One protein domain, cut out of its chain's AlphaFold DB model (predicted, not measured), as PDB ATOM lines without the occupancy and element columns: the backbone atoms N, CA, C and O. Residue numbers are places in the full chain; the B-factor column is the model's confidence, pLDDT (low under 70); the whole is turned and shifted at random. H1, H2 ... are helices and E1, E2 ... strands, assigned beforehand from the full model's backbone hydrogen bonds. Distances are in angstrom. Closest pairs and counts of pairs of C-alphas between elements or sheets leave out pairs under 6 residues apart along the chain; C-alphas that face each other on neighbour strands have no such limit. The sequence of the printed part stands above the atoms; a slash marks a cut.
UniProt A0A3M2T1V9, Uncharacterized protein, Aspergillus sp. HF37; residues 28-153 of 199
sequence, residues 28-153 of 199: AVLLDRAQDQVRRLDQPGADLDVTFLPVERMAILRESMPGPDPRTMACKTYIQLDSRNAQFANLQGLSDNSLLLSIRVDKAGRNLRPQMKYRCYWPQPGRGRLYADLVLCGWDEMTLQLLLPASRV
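Overview. This is residues 28 to 153 of the 199 residues of an uncharacterized protein of Aspergillus sp. HF37 (UniProt A0A3M2T1V9). What shape do these coordinates draw? Two strongly twisted sheets make a half-open wedge, their strands crossed, and the short helix H1 fills the space between them where they spread apart. What makes each sheet? One is E2 - E1 - E9 - E7 - E6 and the other E3 - E4 - E5 - E8, both antiparallel. How large is it? The printed part has 126 residues, with nine named strands and one named helix in the order E1 E2 E3 E4 E5 E6 E7 E8 H1 E9, and its class is mostly strand. It is compact, with a radius of gyration of the C-alphas of 14.8 A, and rounded, spanning 39 by 34 by 31 A.

Arrangement. How is the larger sheet paired? Inner strand E9, residues 141 to 148, has E1, residues 28 to 32, on one side, with N 31 and O 143 2.9 A apart, and E7, residues 99 to 106, on the other side, with N 103 and O 144 2.8 A apart. E1 forms a hairpin with edge strand E2, residues 38 to 40, where N 39 and O 30 are 2.9 A apart. E7 forms one with edge strand E6, residues 86 to 93, which bends by 50 degrees at residue 89; N 92 and O 100 are 2.9 A apart. How is the other sheet paired? E3, residues 47 to 53, E4, residues 58 to 66, and E5, residues 74 to 81, form a meander of two hairpins, each strand the antiparallel neighbour of the one before, with N 49 to O 62 and N 61 to O 79 both 2.9 A. Edge strand E8, residues 115 to 118, is antiparallel to E5, with N 78 and O 115 2.9 A apart. Where is the helix? H1, residues 129 to 135, is on both sheets, its height 9.2 A over the larger and 9.5 A over the other. Its closest C-alphas to E2 are Asp 133 and Arg 39, 7.0 A apart, and to E4 Leu 130 and Glu 63, 6.3 A apart. In H1, 2 of 3 O i to N i+4 pairs are within hydrogen-bond range. How do the sheets stand to each other? E1 and E3 are only just apart, their closest C-alphas 8.2 A from each other, and E5 and E6 meet only through their link.

Along the chain. Where do the first and last strands lie? E1 begins at C-alpha 28, (-16.463, -16.552, -9.265), and E9 ends at C-alpha 148, (-18.934, -15.284, -0.798). Which strands are longest? E4 measures 25.8 A from first to last C-alpha, E9 22.6 A, and E5 and E7 22.4 A each.

Size, cuts and confidence. How far does it reach? The C-alphas of Ala 34 and Arg 71, the two farthest apart, are 43.6 A from each other. Is it continuous? The printed part has no cut, and no link is long. Where is confidence low? Residues 67 to 73, 107 to 111 and 116 to 127 have pLDDT under 70.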
ATOM      1  N   ALA A  28     -15.418 -16.043  -8.396       94.44
ATOM      2  CA  ALA A  28     -16.463 -16.552  -9.265       94.44
ATOM      3  C   ALA A  28     -15.896 -17.429 -10.373       94.44
ATOM      4  O   ALA A  28     -14.901 -17.083 -11.010       94.44
ATOM      5  N   VAL A  29     -16.579 -18.537 -10.641       94.81
ATOM      6  CA  VAL A  29     -16.232 -19.462 -11.720       94.81
ATOM      7  C   VAL A  29     -17.457 -19.813 -12.551       94.81
ATOM      8  O   VAL A  29     -18.580 -19.853 -12.047       94.81
ATOM      9  N   LEU A  30     -17.232 -20.073 -13.833       92.94
ATOM     10  CA  LEU A  30     -18.199 -20.679 -14.734       92.94
ATOM     11  C   LEU A  30     -17.813 -22.117 -14.998       92.94
ATOM     12  O   LEU A  30     -16.660 -22.395 -15.319       92.94
ATOM     13  N   LEU A  31     -18.804 -22.992 -14.895       92.62
ATOM     14  CA  LEU A  31     -18.681 -24.414 -15.160       92.62
ATOM     15  C   LEU A  31     -19.541 -24.772 -16.369       92.62
ATOM     16  O   LEU A  31     -20.752 -24.517 -16.355       92.62
ATOM     17  N   ASP A  32     -18.925 -25.381 -17.376       86.06
ATOM     18  CA  ASP A  32     -19.636 -26.079 -18.440       86.06
ATOM     19  C   ASP A  32     -19.975 -27.487 -17.960       86.06
ATOM     20  O   ASP A  32     -19.091 -28.273 -17.618       86.06
ATOM     21  N   ARG A  33     -21.264 -27.824 -17.945       72.88
ATOM     22  CA  ARG A  33     -21.705 -29.167 -17.556       72.88
ATOM     23  C   ARG A  33     -21.458 -30.215 -18.633       72.88
ATOM     24  O   ARG A  33     -21.367 -31.388 -18.294       72.88
ATOM     25  N   ALA A  34     -21.396 -29.812 -19.899       75.38
ATOM     26  CA  ALA A  34     -21.237 -30.732 -21.016       75.38
ATOM     27  C   ALA A  34     -19.764 -31.060 -21.286       75.38
ATOM     28  O   ALA A  34     -19.447 -32.188 -21.652       75.38
ATOM     29  N   GLN A  35     -18.871 -30.082 -21.108       75.00
ATOM     30  CA  GLN A  35     -17.461 -30.201 -21.502       75.00
ATOM     31  C   GLN A  35     -16.481 -30.226 -20.322       75.00
ATOM     32  O   GLN A  35     -15.275 -30.227 -20.560       75.00
ATOM     33  N   ASP A  36     -16.978 -30.211 -19.078       81.38
ATOM     34  CA  ASP A  36     -16.171 -30.148 -17.844       81.38
ATOM     35  C   ASP A  36     -15.142 -28.997 -17.856       81.38
ATOM     36  O   ASP A  36     -14.040 -29.073 -17.316       81.38
ATOM     37  N   GLN A  37     -15.491 -27.900 -18.533       87.56
ATOM     38  CA  GLN A  37     -14.636 -26.726 -18.638       87.56
ATOM     39  C   GLN A  37     -14.915 -25.761 -17.493       87.56
ATOM     40  O   GLN A  37     -16.064 -25.492 -17.142       87.56
ATOM     41  N   VAL A  38     -13.846 -25.166 -16.966       91.75
ATOM     42  CA  VAL A  38     -13.915 -24.167 -15.897       91.75
ATOM     43  C   VAL A  38     -13.280 -22.863 -16.361       91.75
ATOM     44  O   VAL A  38     -12.147 -22.852 -16.840       91.75
ATOM     45  N   ARG A  39     -13.987 -21.742 -16.188       91.75
ATOM     46  CA  ARG A  39     -13.447 -20.391 -16.416       91.75
ATOM     47  C   ARG A  39     -13.559 -19.557 -15.153       91.75
ATOM     48  O   ARG A  39     -14.648 -19.398 -14.612       91.75
ATOM     49  N   ARG A  40     -12.443 -18.990 -14.697       92.94
ATOM     50  CA  ARG A  40     -12.443 -18.009 -13.604       92.94
ATOM     51  C   ARG A  40     -12.895 -16.651 -14.124       92.94
ATOM     52  O   ARG A  40     -12.442 -16.210 -15.177       92.94
ATOM     53  N   LEU A  41     -13.776 -16.002 -13.372       90.56
ATOM     54  CA  LEU A  41     -14.261 -14.653 -13.663       90.56
ATOM     55  C   LEU A  41     -13.551 -13.581 -12.833       90.56
ATOM     56  O   LEU A  41     -13.647 -12.399 -13.151       90.56
ATOM     57  N   ASP A  42     -12.854 -13.971 -11.770       86.38
ATOM     58  CA  ASP A  42     -11.965 -13.085 -11.032       86.38
ATOM     59  C   ASP A  42     -10.613 -12.934 -11.753       86.38
ATOM     60  O   ASP A  42     -10.123 -13.858 -12.407       86.38
ATOM     61  N   GLN A  43     -10.005 -11.749 -11.653       84.94
ATOM     62  CA  GLN A  43      -8.682 -11.482 -12.220       84.94
ATOM     63  C   GLN A  43      -7.872 -10.500 -11.365       84.94
ATOM     64  O   GLN A  43      -8.453  -9.605 -10.741       84.94
ATOM     65  N   PRO A  44      -6.527 -10.610 -11.358       82.81
ATOM     66  CA  PRO A  44      -5.669  -9.677 -10.639       82.81
ATOM     67  C   PRO A  44      -5.932  -8.223 -11.041       82.81
ATOM     68  O   PRO A  44      -5.995  -7.884 -12.220       82.81
ATOM     69  N   GLY A  45      -6.072  -7.353 -10.042       81.38
ATOM     70  CA  GLY A  45      -6.303  -5.925 -10.250       81.38
ATOM     71  C   GLY A  45      -7.755  -5.535 -10.543       81.38
ATOM     72  O   GLY A  45      -8.041  -4.342 -10.524       81.38
ATOM     73  N   ALA A  46      -8.678  -6.481 -10.744       85.25
ATOM     74  CA  ALA A  46     -10.112  -6.201 -10.812       85.25
ATOM     75  C   ALA A  46     -10.804  -6.508  -9.473       85.25
ATOM     76  O   ALA A  46     -10.423  -7.426  -8.752       85.25
ATOM     77  N   ASP A  47     -11.841  -5.739  -9.151       88.50
ATOM     78  CA  ASP A  47     -12.738  -6.004  -8.024       88.50
ATOM     79  C   ASP A  47     -14.057  -6.567  -8.554       88.50
ATOM     80  O   ASP A  47     -14.779  -5.883  -9.288       88.50
ATOM     81  N   LEU A  48     -14.358  -7.809  -8.182       91.25
ATOM     82  CA  LEU A  48     -15.626  -8.460  -8.475       91.25
ATOM     83  C   LEU A  48     -16.538  -8.382  -7.247       91.25
ATOM     84  O   LEU A  48     -16.123  -8.624  -6.112       91.25
ATOM     85  N   ASP A  49     -17.796  -8.029  -7.483       92.75
ATOM     86  CA  ASP A  49     -18.787  -7.837  -6.436       92.75
ATOM     87  C   ASP A  49     -20.177  -8.278  -6.900       92.75
ATOM     88  O   ASP A  49     -20.471  -8.318  -8.098       92.75
ATOM     89  N   VAL A  50     -21.052  -8.566  -5.937       94.69
ATOM     90  CA  VAL A  50     -22.449  -8.925  -6.189       94.69
ATOM     91  C   VAL A  50     -23.372  -8.132  -5.275       94.69
ATOM     92  O   VAL A  50     -23.134  -7.988  -4.078       94.69
ATOM     93  N   THR A  51     -24.454  -7.606  -5.838       95.44
ATOM     94  CA  THR A  51     -25.526  -6.953  -5.082       95.44
ATOM     95  C   THR A  51     -26.818  -7.725  -5.272       95.44
ATOM     96  O   THR A  51     -27.247  -7.936  -6.402       95.44
ATOM     97  N   PHE A  52     -27.455  -8.123  -4.175       96.44
ATOM     98  CA  PHE A  52     -28.745  -8.806  -4.194       96.44
ATOM     99  C   PHE A  52     -29.863  -7.806  -3.915       96.44
ATOM    100  O   PHE A  52     -29.847  -7.118  -2.895       96.44
ATOM    101  N   LEU A  53     -30.829  -7.737  -4.827       95.56
ATOM    102  CA  LEU A  53     -31.955  -6.813  -4.785       95.56
ATOM    103  C   LEU A  53     -33.254  -7.629  -4.651       95.56
ATOM    104  O   LEU A  53     -33.798  -8.105  -5.651       95.56
ATOM    105  N   PRO A  54     -33.719  -7.917  -3.418       93.88
ATOM    106  CA  PRO A  54     -34.823  -8.849  -3.180       93.88
ATOM    107  C   PRO A  54     -36.199  -8.321  -3.603       93.88
ATOM    108  O   PRO A  54     -37.097  -9.121  -3.885       93.88
ATOM    109  N   VAL A  55     -36.377  -6.997  -3.652       92.00
ATOM    110  CA  VAL A  55     -37.626  -6.353  -4.096       92.00
ATOM    111  C   VAL A  55     -37.744  -6.456  -5.616       92.00
ATOM    112  O   VAL A  55     -38.751  -6.937  -6.131       92.00
ATOM    113  N   GLU A  56     -36.667  -6.108  -6.311       93.06
ATOM    114  CA  GLU A  56     -36.509  -6.149  -7.762       93.06
ATOM    115  C   GLU A  56     -36.313  -7.573  -8.300       93.06
ATOM    116  O   GLU A  56     -36.440  -7.801  -9.501       93.06
ATOM    117  N   ARG A  57     -36.032  -8.537  -7.409       93.75
ATOM    118  CA  ARG A  57     -35.803  -9.960  -7.716       93.75
ATOM    119  C   ARG A  57     -34.672 -10.161  -8.720       93.75
ATOM    120  O   ARG A  57     -34.773 -10.968  -9.643       93.75
ATOM    121  N   MET A  58     -33.599  -9.403  -8.522       93.50
ATOM    122  CA  MET A  58     -32.414  -9.465  -9.362       93.50
ATOM    123  C   MET A  58     -31.138  -9.458  -8.525       93.50
ATOM    124  O   MET A  58     -31.092  -8.903  -7.425       93.50
ATOM    125  N   ALA A  59     -30.087 -10.056  -9.066       95.06
ATOM    126  CA  ALA A  59     -28.727  -9.874  -8.592       95.06
ATOM    127  C   ALA A  59     -27.934  -9.081  -9.636       95.06
ATOM    128  O   ALA A  59     -28.124  -9.255 -10.837       95.06
ATOM    129  N   ILE A  60     -27.047  -8.201  -9.186       94.00
ATOM    130  CA  ILE A  60     -26.162  -7.431 -10.057       94.00
ATOM    131  C   ILE A  60     -24.737  -7.881  -9.790       94.00
ATOM    132  O   ILE A  60     -24.197  -7.603  -8.720       94.00
ATOM    133  N   LEU A  61     -24.130  -8.543 -10.771       93.06
ATOM    134  CA  LEU A  61     -22.690  -8.758 -10.801       93.06
ATOM    135  C   LEU A  61     -22.012  -7.494 -11.302       93.06
ATOM    136  O   LEU A  61     -22.433  -6.904 -12.300       93.06
ATOM    137  N   ARG A  62     -20.952  -7.086 -10.614       91.94
ATOM    138  CA  ARG A  62     -20.160  -5.919 -10.971       91.94
ATOM    139  C   ARG A  62     -18.691  -6.284 -10.995       91.94
ATOM    140  O   ARG A  62     -18.137  -6.635  -9.963       91.94
ATOM    141  N   GLU A  63     -18.053  -6.069 -12.133       89.69
ATOM    142  CA  GLU A  63     -16.597  -6.036 -12.237       89.69
ATOM    143  C   GLU A  63     -16.150  -4.574 -12.321       89.69
ATOM    144  O   GLU A  63     -16.680  -3.798 -13.120       89.69
ATOM    145  N   SER A  64     -15.199  -4.183 -11.476       86.69
ATOM    146  CA  SER A  64     -14.583  -2.860 -11.478       86.69
ATOM    147  C   SER A  64     -13.088  -2.995 -11.727       86.69
ATOM    148  O   SER A  64     -12.371  -3.558 -10.906       86.69
ATOM    149  N   MET A  65     -12.607  -2.416 -12.821       83.38
ATOM    150  CA  MET A  65     -11.186  -2.368 -13.155       83.38
ATOM    151  C   MET A  65     -10.648  -0.945 -12.965       83.38
ATOM    152  O   MET A  65     -11.324   0.014 -13.365       83.38
ATOM    153  N   PRO A  66      -9.457  -0.775 -12.368       75.50
ATOM    154  CA  PRO A  66      -8.793   0.515 -12.318       75.50
ATOM    155  C   PRO A  66      -8.466   0.967 -13.744       75.50
ATOM    156  O   PRO A  66      -8.026   0.182 -14.583       75.50
ATOM    157  N   GLY A  67      -8.732   2.235 -14.030       68.19
ATOM    158  CA  GLY A  67      -8.251   2.898 -15.231       68.19
ATOM    159  C   GLY A  67      -6.793   3.340 -15.071       68.19
ATOM    160  O   GLY A  67      -6.189   3.135 -14.016       68.19
ATOM    161  N   PRO A  68      -6.225   3.972 -16.109       64.38
ATOM    162  CA  PRO A  68      -4.842   4.447 -16.082       64.38
ATOM    163  C   PRO A  68      -4.598   5.522 -15.009       64.38
ATOM    164  O   PRO A  68      -3.498   5.594 -14.471       64.38
ATOM    165  N   ASP A  69      -5.619   6.316 -14.655       66.94
ATOM    166  CA  ASP A  69      -5.576   7.221 -13.502       66.94
ATOM    167  C   ASP A  69      -6.368   6.637 -12.311       66.94
ATOM    168  O   ASP A  69      -7.607   6.587 -12.359       66.94
ATOM    169  N   PRO A  70      -5.698   6.261 -11.204       60.03
ATOM    170  CA  PRO A  70      -6.349   5.712 -10.018       60.03
ATOM    171  C   PRO A  70      -7.273   6.703  -9.287       60.03
ATOM    172  O   PRO A  70      -8.045   6.276  -8.426       60.03
ATOM    173  N   ARG A  71      -7.222   8.009  -9.594       59.06
ATOM    174  CA  ARG A  71      -8.018   9.041  -8.901       59.06
ATOM    175  C   ARG A  71      -9.380   9.305  -9.530       59.06
ATOM    176  O   ARG A  71     -10.272   9.787  -8.833       59.06
ATOM    177  N   THR A  72      -9.567   9.014 -10.816       55.72
ATOM    178  CA  THR A  72     -10.767   9.473 -11.543       55.72
ATOM    179  C   THR A  72     -11.361   8.455 -12.510       55.72
ATOM    180  O   THR A  72     -12.522   8.589 -12.904       55.72
ATOM    181  N   MET A  73     -10.628   7.396 -12.845       64.00
ATOM    182  CA  MET A  73     -10.954   6.553 -13.985       64.00
ATOM    183  C   MET A  73     -11.068   5.092 -13.556       64.00
ATOM    184  O   MET A  73     -10.089   4.463 -13.183       64.00
ATOM    185  N   ALA A  74     -12.282   4.542 -13.594       73.44
ATOM    186  CA  ALA A  74     -12.527   3.112 -13.417       73.44
ATOM    187  C   ALA A  74     -13.534   2.629 -14.461       73.44
ATOM    188  O   ALA A  74     -14.536   3.304 -14.735       73.44
ATOM    189  N   CYS A  75     -13.276   1.452 -15.019       78.00
ATOM    190  CA  CYS A  75     -14.213   0.750 -15.884       78.00
ATOM    191  C   CYS A  75     -15.099  -0.146 -15.039       78.00
ATOM    192  O   CYS A  75     -14.595  -0.928 -14.235       78.00
ATOM    193  N   LYS A  76     -16.418  -0.034 -15.220       84.31
ATOM    194  CA  LYS A  76     -17.376  -0.867 -14.500       84.31
ATOM    195  C   LYS A  76     -18.291  -1.589 -15.472       84.31
ATOM    196  O   LYS A  76     -19.018  -0.954 -16.240       84.31
ATOM    197  N   THR A  77     -18.278  -2.910 -15.384       85.88
ATOM    198  CA  THR A  77     -19.196  -3.792 -16.101       85.88
ATOM    199  C   THR A  77     -20.248  -4.269 -15.119       85.88
ATOM    200  O   THR A  77     -19.906  -4.767 -14.049       85.88
ATOM    201  N   TYR A  78     -21.518  -4.114 -15.479       88.69
ATOM    202  CA  TYR A  78     -22.653  -4.577 -14.692       88.69
ATOM    203  C   TYR A  78     -23.435  -5.618 -15.480       88.69
ATOM    204  O   TYR A  78     -23.786  -5.384 -16.638       88.69
ATOM    205  N   ILE A  79     -23.752  -6.738 -14.841       89.50
ATOM    206  CA  ILE A  79     -24.610  -7.780 -15.405       89.50
ATOM    207  C   ILE A  79     -25.748  -8.045 -14.439       89.50
ATOM    208  O   ILE A  79     -25.529  -8.311 -13.259       89.50
ATOM    209  N   GLN A  80     -26.965  -7.959 -14.961       91.19
ATOM    210  CA  GLN A  80     -28.177  -8.262 -14.218       91.19
ATOM    211  C   GLN A  80     -28.548  -9.730 -14.419       91.19
ATOM    212  O   GLN A  80     -28.693 -10.194 -15.552       91.19
ATOM    213  N   LEU A  81     -28.713 -10.428 -13.302       91.19
ATOM    214  CA  LEU A  81     -29.216 -11.789 -13.222       91.19
ATOM    215  C   LEU A  81     -30.627 -11.750 -12.640       91.19
ATOM    216  O   LEU A  81     -30.827 -11.259 -11.528       91.19
ATOM    217  N   ASP A  82     -31.599 -12.264 -13.380       90.44
ATOM    218  CA  ASP A  82     -32.993 -12.366 -12.954       90.44
ATOM    219  C   ASP A  82     -33.644 -13.627 -13.534       90.44
ATOM    220  O   ASP A  82     -33.010 -14.394 -14.254       90.44
ATOM    221  N   SER A  83     -34.926 -13.857 -13.246       88.56
ATOM    222  CA  SER A  83     -35.621 -15.081 -13.667       88.56
ATOM    223  C   SER A  83     -35.715 -15.295 -15.184       88.56
ATOM    224  O   SER A  83     -36.179 -16.348 -15.604       88.56
ATOM    225  N   ARG A  84     -35.352 -14.309 -16.014       86.31
ATOM    226  CA  ARG A  84     -35.341 -14.426 -17.482       86.31
ATOM    227  C   ARG A  84     -34.042 -15.025 -18.015       86.31
ATOM    228  O   ARG A  84     -34.023 -15.472 -19.157       86.31
ATOM    229  N   ASN A  85     -32.959 -14.962 -17.242       87.12
ATOM    230  CA  ASN A  85     -31.627 -15.386 -17.681       87.12
ATOM    231  C   ASN A  85     -30.862 -16.218 -16.641       87.12
ATOM    232  O   ASN A  85     -29.804 -16.750 -16.961       87.12
ATOM    233  N   ALA A  86     -31.377 -16.344 -15.420       89.75
ATOM    234  CA  ALA A  86     -30.719 -17.026 -14.325       89.75
ATOM    235  C   ALA A  86     -31.719 -17.821 -13.478       89.75
ATOM    236  O   ALA A  86     -32.771 -17.322 -13.067       89.75
ATOM    237  N   GLN A  87     -31.340 -19.048 -13.136       92.12
ATOM    238  CA  GLN A  87     -32.075 -19.923 -12.235       92.12
ATOM    239  C   GLN A  87     -31.200 -20.271 -11.031       92.12
ATOM    240  O   GLN A  87     -30.098 -20.799 -11.160       92.12
ATOM    241  N   PHE A  88     -31.704 -20.014  -9.825       95.00
ATOM    242  CA  PHE A  88     -31.036 -20.457  -8.603       95.00
ATOM    243  C   PHE A  88     -30.908 -21.979  -8.594       95.00
ATOM    244  O   PHE A  88     -31.915 -22.673  -8.752       95.00
ATOM    245  N   ALA A  89     -29.696 -22.488  -8.374       95.19
ATOM    246  CA  ALA A  89     -29.416 -23.916  -8.367       95.19
ATOM    247  C   ALA A  89     -29.138 -24.453  -6.962       95.19
ATOM    248  O   ALA A  89     -29.648 -25.517  -6.630       95.19
ATOM    249  N   ASN A  90     -28.298 -23.783  -6.170       97.75
ATOM    250  CA  ASN A  90     -28.099 -24.104  -4.755       97.75
ATOM    251  C   ASN A  90     -27.474 -22.924  -4.006       97.75
ATOM    252  O   ASN A  90     -26.836 -22.068  -4.618       97.75
ATOM    253  N   LEU A  91     -27.592 -22.943  -2.685       98.38
ATOM    254  CA  LEU A  91     -26.790 -22.137  -1.781       98.38
ATOM    255  C   LEU A  91     -26.252 -23.059  -0.693       98.38
ATOM    256  O   LEU A  91     -27.033 -23.653   0.047       98.38
ATOM    257  N   GLN A  92     -24.933 -23.172  -0.629       98.38
ATOM    258  CA  GLN A  92     -24.251 -24.035   0.325       98.38
ATOM    259  C   GLN A  92     -23.406 -23.199   1.276       98.38
ATOM    260  O   GLN A  92     -22.829 -22.196   0.862       98.38
ATOM    261  N   GLY A  93     -23.328 -23.601   2.538       98.06
ATOM    262  CA  GLY A  93     -22.410 -23.012   3.500       98.06
ATOM    263  C   GLY A  93     -21.230 -23.928   3.763       98.06
ATOM    264  O   GLY A  93     -21.400 -25.072   4.182       98.06
ATOM    265  N   LEU A  94     -20.027 -23.421   3.510       97.56
ATOM    266  CA  LEU A  94     -18.794 -24.184   3.668       97.56
ATOM    267  C   LEU A  94     -18.340 -24.193   5.133       97.56
ATOM    268  O   LEU A  94     -18.834 -23.429   5.968       97.56
ATOM    269  N   SER A  95     -17.378 -25.058   5.457       96.50
ATOM    270  CA  SER A  95     -16.879 -25.258   6.827       96.50
ATOM    271  C   SER A  95     -16.297 -23.995   7.470       96.50
ATOM    272  O   SER A  95     -16.294 -23.867   8.690       96.50
ATOM    273  N   ASP A  96     -15.821 -23.047   6.663       95.31
ATOM    274  CA  ASP A  96     -15.274 -21.760   7.102       95.31
ATOM    275  C   ASP A  96     -16.340 -20.653   7.255       95.31
ATOM    276  O   ASP A  96     -15.999 -19.496   7.491       95.31
ATOM    277  N   ASN A  97     -17.631 -20.995   7.152       95.06
ATOM    278  CA  ASN A  97     -18.775 -20.073   7.110       95.06
ATOM    279  C   ASN A  97     -18.829 -19.146   5.881       95.06
ATOM    280  O   ASN A  97     -19.585 -18.167   5.877       95.06
ATOM    281  N   SER A  98     -18.067 -19.433   4.825       96.81
ATOM    282  CA  SER A  98     -18.333 -18.851   3.508       96.81
ATOM    283  C   SER A  98     -19.594 -19.466   2.884       96.81
ATOM    284  O   SER A  98     -20.087 -20.510   3.317       96.81
ATOM    285  N   LEU A  99     -20.151 -18.791   1.877       98.19
ATOM    286  CA  LEU A  99     -21.305 -19.279   1.122       98.19
ATOM    287  C   LEU A  99     -20.919 -19.510  -0.339       98.19
ATOM    288  O   LEU A  99     -20.392 -18.608  -0.987       98.19
ATOM    289  N   LEU A 100     -21.261 -20.676  -0.877       98.12
ATOM    290  CA  LEU A 100     -21.172 -20.991  -2.297       98.12
ATOM    291  C   LEU A 100     -22.567 -20.911  -2.922       98.12
ATOM    292  O   LEU A 100     -23.427 -21.766  -2.696       98.12
ATOM    293  N   LEU A 101     -22.800 -19.875  -3.720       98.31
ATOM    294  CA  LEU A 101     -24.034 -19.699  -4.480       98.31
ATOM    295  C   LEU A 101     -23.846 -20.255  -5.892       98.31
ATOM    296  O   LEU A 101     -23.009 -19.766  -6.642       98.31
ATOM    297  N   SER A 102     -24.658 -21.242  -6.265       97.44
ATOM    298  CA  SER A 102     -24.699 -21.805  -7.616       97.44
ATOM    299  C   SER A 102     -25.939 -21.319  -8.364       97.44
ATOM    300  O   SER A 102     -27.069 -21.469  -7.888       97.44
ATOM    301  N   ILE A 103     -25.737 -20.777  -9.562       94.44
ATOM    302  CA  ILE A 103     -26.771 -20.223 -10.439       94.44
ATOM    303  C   ILE A 103     -26.594 -20.844 -11.824       94.44
ATOM    304  O   ILE A 103     -25.510 -20.788 -12.394       94.44
ATOM    305  N   ARG A 104     -27.657 -21.421 -12.382       92.00
ATOM    306  CA  ARG A 104     -27.686 -21.802 -13.798       92.00
ATOM    307  C   ARG A 104     -27.994 -20.573 -14.631       92.00
ATOM    308  O   ARG A 104     -28.878 -19.798 -14.268       92.00
ATOM    309  N   VAL A 105     -27.259 -20.393 -15.715       87.81
ATOM    310  CA  VAL A 105     -27.476 -19.308 -16.667       87.81
ATOM    311  C   VAL A 105     -27.826 -19.954 -17.998       87.81
ATOM    312  O   VAL A 105     -26.988 -20.626 -18.601       87.81
ATOM    313  N   ASP A 106     -29.075 -19.774 -18.418       71.06
ATOM    314  CA  ASP A 106     -29.608 -20.386 -19.635       71.06
ATOM    315  C   ASP A 106     -29.186 -19.572 -20.859       71.06
ATOM    316  O   ASP A 106     -29.284 -18.339 -20.842       71.06
ATOM    317  N   LYS A 107     -28.813 -20.262 -21.948       62.47
ATOM    318  CA  LYS A 107     -28.450 -19.662 -23.245       62.47
ATOM    319  C   LYS A 107     -27.357 -18.609 -23.076       62.47
ATOM    320  O   LYS A 107     -27.652 -17.406 -23.066       62.47
ATOM    321  N   ALA A 108     -26.109 -19.064 -22.933       55.28
ATOM    322  CA  ALA A 108     -24.985 -18.192 -22.625       55.28
ATOM    323  C   ALA A 108     -24.984 -16.909 -23.462       55.28
ATOM    324  O   ALA A 108     -25.190 -16.905 -24.680       55.28
ATOM    325  N   GLY A 109     -24.833 -15.787 -22.763       55.44
ATOM    326  CA  GLY A 109     -24.613 -14.487 -23.377       55.44
ATOM    327  C   GLY A 109     -25.813 -13.803 -24.025       55.44
ATOM    328  O   GLY A 109     -25.963 -12.594 -23.866       55.44
ATOM    329  N   ARG A 110     -26.706 -14.521 -24.722       61.41
ATOM    330  CA  ARG A 110     -27.730 -13.882 -25.581       61.41
ATOM    331  C   ARG A 110     -28.767 -13.075 -24.803       61.41
ATOM    332  O   ARG A 110     -29.239 -12.053 -25.293       61.41
ATOM    333  N   ASN A 111     -29.106 -13.521 -23.594       66.12
ATOM    334  CA  ASN A 111     -30.090 -12.855 -22.734       66.12
ATOM    335  C   ASN A 111     -29.452 -12.037 -21.602       66.12
ATOM    336  O   ASN A 111     -30.163 -11.382 -20.831       66.12
ATOM    337  N   LEU A 112     -28.123 -12.053 -21.493       77.19
ATOM    338  CA  LEU A 112     -27.410 -11.171 -20.584       77.19
ATOM    339  C   LEU A 112     -27.308  -9.800 -21.248       77.19
ATOM    340  O   LEU A 112     -26.738  -9.655 -22.324       77.19
ATOM    341  N   ARG A 113     -27.879  -8.777 -20.611       70.56
ATOM    342  CA  ARG A 113     -27.770  -7.389 -21.073       70.56
ATOM    343  C   ARG A 113     -26.695  -6.683 -20.250       70.56
ATOM    344  O   ARG A 113     -27.025  -6.153 -19.186       70.56
ATOM    345  N   PRO A 114     -25.418  -6.693 -20.676       74.88
ATOM    346  CA  PRO A 114     -24.384  -5.970 -19.958       74.88
ATOM    347  C   PRO A 114     -24.669  -4.472 -20.028       74.88
ATOM    348  O   PRO A 114     -24.900  -3.910 -21.097       74.88
ATOM    349  N   GLN A 115     -24.615  -3.809 -18.881       75.56
ATOM    350  CA  GLN A 115     -24.516  -2.359 -18.822       75.56
ATOM    351  C   GLN A 115     -23.068  -2.005 -18.519       75.56
ATOM    352  O   GLN A 115     -22.568  -2.257 -17.423       75.56
ATOM    353  N   MET A 116     -22.382  -1.415 -19.491       66.75
ATOM    354  CA  MET A 116     -21.014  -0.942 -19.307       66.75
ATOM    355  C   MET A 116     -21.057   0.553 -19.010       66.75
ATOM    356  O   MET A 116     -21.574   1.340 -19.802       66.75
ATOM    357  N   LYS A 117     -20.542   0.950 -17.845       66.94
ATOM    358  CA  LYS A 117     -20.380   2.360 -17.485       66.94
ATOM    359  C   LYS A 117     -18.897   2.690 -17.513       66.94
ATOM    360  O   LYS A 117     -18.137   2.280 -16.635       66.94
ATOM    361  N   TYR A 118     -18.509   3.457 -18.519       61.97
ATOM    362  CA  TYR A 118     -17.156   3.965 -18.674       61.97
ATOM    363  C   TYR A 118     -17.069   5.340 -18.013       61.97
ATOM    364  O   TYR A 118     -17.764   6.269 -18.412       61.97
ATOM    365  N   ARG A 119     -16.226   5.476 -16.986       55.59
ATOM    366  CA  ARG A 119     -15.764   6.795 -16.510       55.59
ATOM    367  C   ARG A 119     -14.358   7.123 -17.017       55.59
ATOM    368  O   ARG A 119     -13.707   8.011 -16.487       55.59
ATOM    369  N   CYS A 120     -13.883   6.391 -18.020       50.59
ATOM    370  CA  CYS A 120     -12.579   6.592 -18.627       50.59
ATOM    371  C   CYS A 120     -12.598   6.246 -20.111       50.59
ATOM    372  O   CYS A 120     -13.388   5.402 -20.537       50.59
ATOM    373  N   TYR A 121     -11.746   6.919 -20.886       50.62
ATOM    374  CA  TYR A 121     -11.509   6.563 -22.278       50.62
ATOM    375  C   TYR A 121     -10.728   5.250 -22.284       50.62
ATOM    376  O   TYR A 121      -9.571   5.204 -21.870       50.62
ATOM    377  N   TRP A 122     -11.398   4.168 -22.661       56.28
ATOM    378  CA  TRP A 122     -10.807   2.841 -22.676       56.28
ATOM    379  C   TRP A 122     -10.470   2.469 -24.123       56.28
ATOM    380  O   TRP A 122     -11.393   2.289 -24.916       56.28
ATOM    381  N   PRO A 123      -9.185   2.341 -24.498       46.47
ATOM    382  CA  PRO A 123      -8.822   2.125 -25.897       46.47
ATOM    383  C   PRO A 123      -9.185   0.726 -26.434       46.47
ATOM    384  O   PRO A 123      -9.122   0.533 -27.642       46.47
ATOM    385  N   GLN A 124      -9.573  -0.250 -25.594       56.25
ATOM    386  CA  GLN A 124      -9.908  -1.617 -26.047       56.25
ATOM    387  C   GLN A 124     -11.016  -2.307 -25.220       56.25
ATOM    388  O   GLN A 124     -10.704  -3.021 -24.260       56.25
ATOM    389  N   PRO A 125     -12.313  -2.089 -25.509       51.88
ATOM    390  CA  PRO A 125     -13.400  -2.817 -24.844       51.88
ATOM    391  C   PRO A 125     -13.167  -4.340 -24.912       51.88
ATOM    392  O   PRO A 125     -12.793  -4.853 -25.959       51.88
ATOM    393  N   GLY A 126     -13.354  -5.060 -23.793       56.31
ATOM    394  CA  GLY A 126     -13.273  -6.535 -23.766       56.31
ATOM    395  C   GLY A 126     -12.240  -7.190 -22.835       56.31
ATOM    396  O   GLY A 126     -12.173  -8.410 -22.804       56.31
ATOM    397  N   ARG A 127     -11.465  -6.441 -22.034       68.38
ATOM    398  CA  ARG A 127     -10.540  -7.040 -21.033       68.38
ATOM    399  C   ARG A 127     -11.198  -7.534 -19.737       68.38
ATOM    400  O   ARG A 127     -10.562  -8.252 -18.975       68.38
ATOM    401  N   GLY A 128     -12.428  -7.117 -19.453       79.56
ATOM    402  CA  GLY A 128     -13.137  -7.564 -18.256       79.56
ATOM    403  C   GLY A 128     -13.584  -9.013 -18.407       79.56
ATOM    404  O   GLY A 128     -14.278  -9.329 -19.378       79.56
ATOM    405  N   ARG A 129     -13.223  -9.876 -17.453       87.38
ATOM    406  CA  ARG A 129     -13.597 -11.300 -17.469       87.38
ATOM    407  C   ARG A 129     -15.106 -11.474 -17.393       87.38
ATOM    408  O   ARG A 129     -15.665 -12.356 -18.033       87.38
ATOM    409  N   LEU A 130     -15.791 -10.563 -16.703       87.38
ATOM    410  CA  LEU A 130     -17.242 -10.600 -16.597       87.38
ATOM    411  C   LEU A 130     -17.923 -10.372 -17.960       87.38
ATOM    412  O   LEU A 130     -18.975 -10.934 -18.224       87.38
ATOM    413  N   TYR A 131     -17.332  -9.581 -18.856       84.25
ATOM    414  CA  TYR A 131     -17.853  -9.447 -20.218       84.25
ATOM    415  C   TYR A 131     -17.346 -10.580 -21.123       84.25
ATOM    416  O   TYR A 131     -18.147 -11.275 -21.744       84.25
ATOM    417  N   ALA A 132     -16.032 -10.799 -21.168       86.12
ATOM    418  CA  ALA A 132     -15.412 -11.744 -22.093       86.12
ATOM    419  C   ALA A 132     -15.808 -13.203 -21.824       86.12
ATOM    420  O   ALA A 132     -16.140 -13.929 -22.756       86.12
ATOM    421  N   ASP A 133     -15.817 -13.619 -20.560       88.12
ATOM    422  CA  ASP A 133     -15.988 -15.027 -20.203       88.12
ATOM    423  C   ASP A 133     -17.414 -15.382 -19.788       88.12
ATOM    424  O   ASP A 133     -17.767 -16.549 -19.888       88.12
ATOM    425  N   LEU A 134     -18.247 -14.413 -19.375       87.56
ATOM    426  CA  LEU A 134     -19.664 -14.656 -19.061       87.56
ATOM    427  C   LEU A 134     -20.617 -14.193 -20.175       87.56
ATOM    428  O   LEU A 134     -21.525 -14.938 -20.538       87.56
ATOM    429  N   VAL A 135     -20.444 -12.987 -20.733       84.31
ATOM    430  CA  VAL A 135     -21.362 -12.462 -21.768       84.31
ATOM    431  C   VAL A 135     -21.050 -13.023 -23.147       84.31
ATOM    432  O   VAL A 135     -21.975 -13.349 -23.878       84.31
ATOM    433  N   LEU A 136     -19.778 -13.140 -23.527       83.88
ATOM    434  CA  LEU A 136     -19.404 -13.713 -24.829       83.88
ATOM    435  C   LEU A 136     -19.240 -15.238 -24.784       83.88
ATOM    436  O   LEU A 136     -18.770 -15.839 -25.749       83.88
ATOM    437  N   CYS A 137     -19.615 -15.874 -23.672       85.38
ATOM    438  CA  CYS A 137     -19.574 -17.323 -23.556       85.38
ATOM    439  C   CYS A 137     -20.519 -17.971 -24.575       85.38
ATOM    440  O   CYS A 137     -21.659 -17.540 -24.736       85.38
ATOM    441  N   GLY A 138     -20.032 -19.007 -25.260       82.00
ATOM    442  CA  GLY A 138     -20.778 -19.748 -26.278       82.00
ATOM    443  C   GLY A 138     -21.347 -21.083 -25.796       82.00
ATOM    444  O   GLY A 138     -21.780 -21.865 -26.633       82.00
ATOM    445  N   TRP A 139     -21.298 -21.378 -24.493       85.81
ATOM    446  CA  TRP A 139     -21.804 -22.636 -23.933       85.81
ATOM    447  C   TRP A 139     -23.341 -22.665 -23.896       85.81
ATOM    448  O   TRP A 139     -23.981 -21.656 -23.613       85.81
ATOM    449  N   ASP A 140     -23.959 -23.815 -24.153       79.12
ATOM    450  CA  ASP A 140     -25.427 -23.905 -24.186       79.12
ATOM    451  C   ASP A 140     -26.052 -23.771 -22.787       79.12
ATOM    452  O   ASP A 140     -27.015 -23.021 -22.590       79.12
ATOM    453  N   GLU A 141     -25.446 -24.435 -21.802       79.88
ATOM    454  CA  GLU A 141     -25.792 -24.341 -20.386       79.88
ATOM    455  C   GLU A 141     -24.531 -24.164 -19.545       79.88
ATOM    456  O   GLU A 141     -23.559 -24.904 -19.688       79.88
ATOM    457  N   MET A 142     -24.560 -23.216 -18.608       89.06
ATOM    458  CA  MET A 142     -23.446 -23.004 -17.688       89.06
ATOM    459  C   MET A 142     -23.922 -22.780 -16.260       89.06
ATOM    460  O   MET A 142     -24.994 -22.226 -16.006       89.06
ATOM    461  N   THR A 143     -23.102 -23.210 -15.305       93.12
ATOM    462  CA  THR A 143     -23.306 -22.912 -13.887       93.12
ATOM    463  C   THR A 143     -22.307 -21.853 -13.452       93.12
ATOM    464  O   THR A 143     -21.106 -22.098 -13.415       93.12
ATOM    465  N   LEU A 144     -22.818 -20.682 -13.092       94.12
ATOM    466  CA  LEU A 144     -22.071 -19.664 -12.377       94.12
ATOM    467  C   LEU A 144     -22.031 -20.030 -10.894       94.12
ATOM    468  O   LEU A 144     -23.076 -20.159 -10.252       94.12
ATOM    469  N   GLN A 145     -20.831 -20.139 -10.343       96.50
ATOM    470  CA  GLN A 145     -20.613 -20.261  -8.910       96.50
ATOM    471  C   GLN A 145     -19.980 -18.988  -8.369       96.50
ATOM    472  O   GLN A 145     -18.990 -18.502  -8.912       96.50
ATOM    473  N   LEU A 146     -20.562 -18.453  -7.300       96.88
ATOM    474  CA  LEU A 146     -20.070 -17.289  -6.573       96.88
ATOM    475  C   LEU A 146     -19.688 -17.734  -5.165       96.88
ATOM    476  O   LEU A 146     -20.551 -18.190  -4.410       96.88
ATOM    477  N   LEU A 147     -18.417 -17.577  -4.809       97.00
ATOM    478  CA  LEU A 147     -17.926 -17.823  -3.460       97.00
ATOM    479  C   LEU A 147     -17.928 -16.505  -2.681       97.00
ATOM    480  O   LEU A 147     -17.150 -15.587  -2.946       97.00
ATOM    481  N   LEU A 148     -18.832 -16.410  -1.711       96.25
ATOM    482  CA  LEU A 148     -18.934 -15.284  -0.798       96.25
ATOM    483  C   LEU A 148     -18.114 -15.604   0.458       96.25
ATOM    484  O   LEU A 148     -18.554 -16.422   1.269       96.25
ATOM    485  N   PRO A 149     -16.963 -14.947   0.674       95.31
ATOM    486  CA  PRO A 149     -16.122 -15.219   1.834       95.31
ATOM    487  C   PRO A 149     -16.848 -14.874   3.139       95.31
ATOM    488  O   PRO A 149     -17.602 -13.899   3.191       95.31
ATOM    489  N   ALA A 150     -16.559 -15.611   4.217       94.44
ATOM    490  CA  ALA A 150     -17.243 -15.498   5.513       94.44
ATOM    491  C   ALA A 150     -17.352 -14.051   6.032       94.44
ATOM    492  O   ALA A 150     -18.385 -13.620   6.531       94.44
ATOM    493  N   SER A 151     -16.309 -13.243   5.831       93.00
ATOM    494  CA  SER A 151     -16.291 -11.810   6.182       93.00
ATOM    495  C   SER A 151     -17.398 -10.948   5.535       93.00
ATOM    496  O   SER A 151     -17.803  -9.931   6.110       93.00
ATOM    497  N   ARG A 152     -17.903 -11.343   4.355       92.06
ATOM    498  CA  ARG A 152     -19.030 -10.710   3.647       92.06
ATOM    499  C   ARG A 152     -20.380 -11.312   4.042       92.06
ATOM    500  O   ARG A 152     -21.415 -10.700   3.779       92.06
ATOM    501  N   VAL A 153     -20.383 -12.475   4.686       94.38
ATOM    502  CA  VAL A 153     -21.584 -13.196   5.109       94.38
ATOM    503  C   VAL A 153     -22.036 -12.683   6.477       94.38
ATOM    504  O   VAL A 153     -21.285 -12.645   7.447       94.38
TER     505      VAL A 153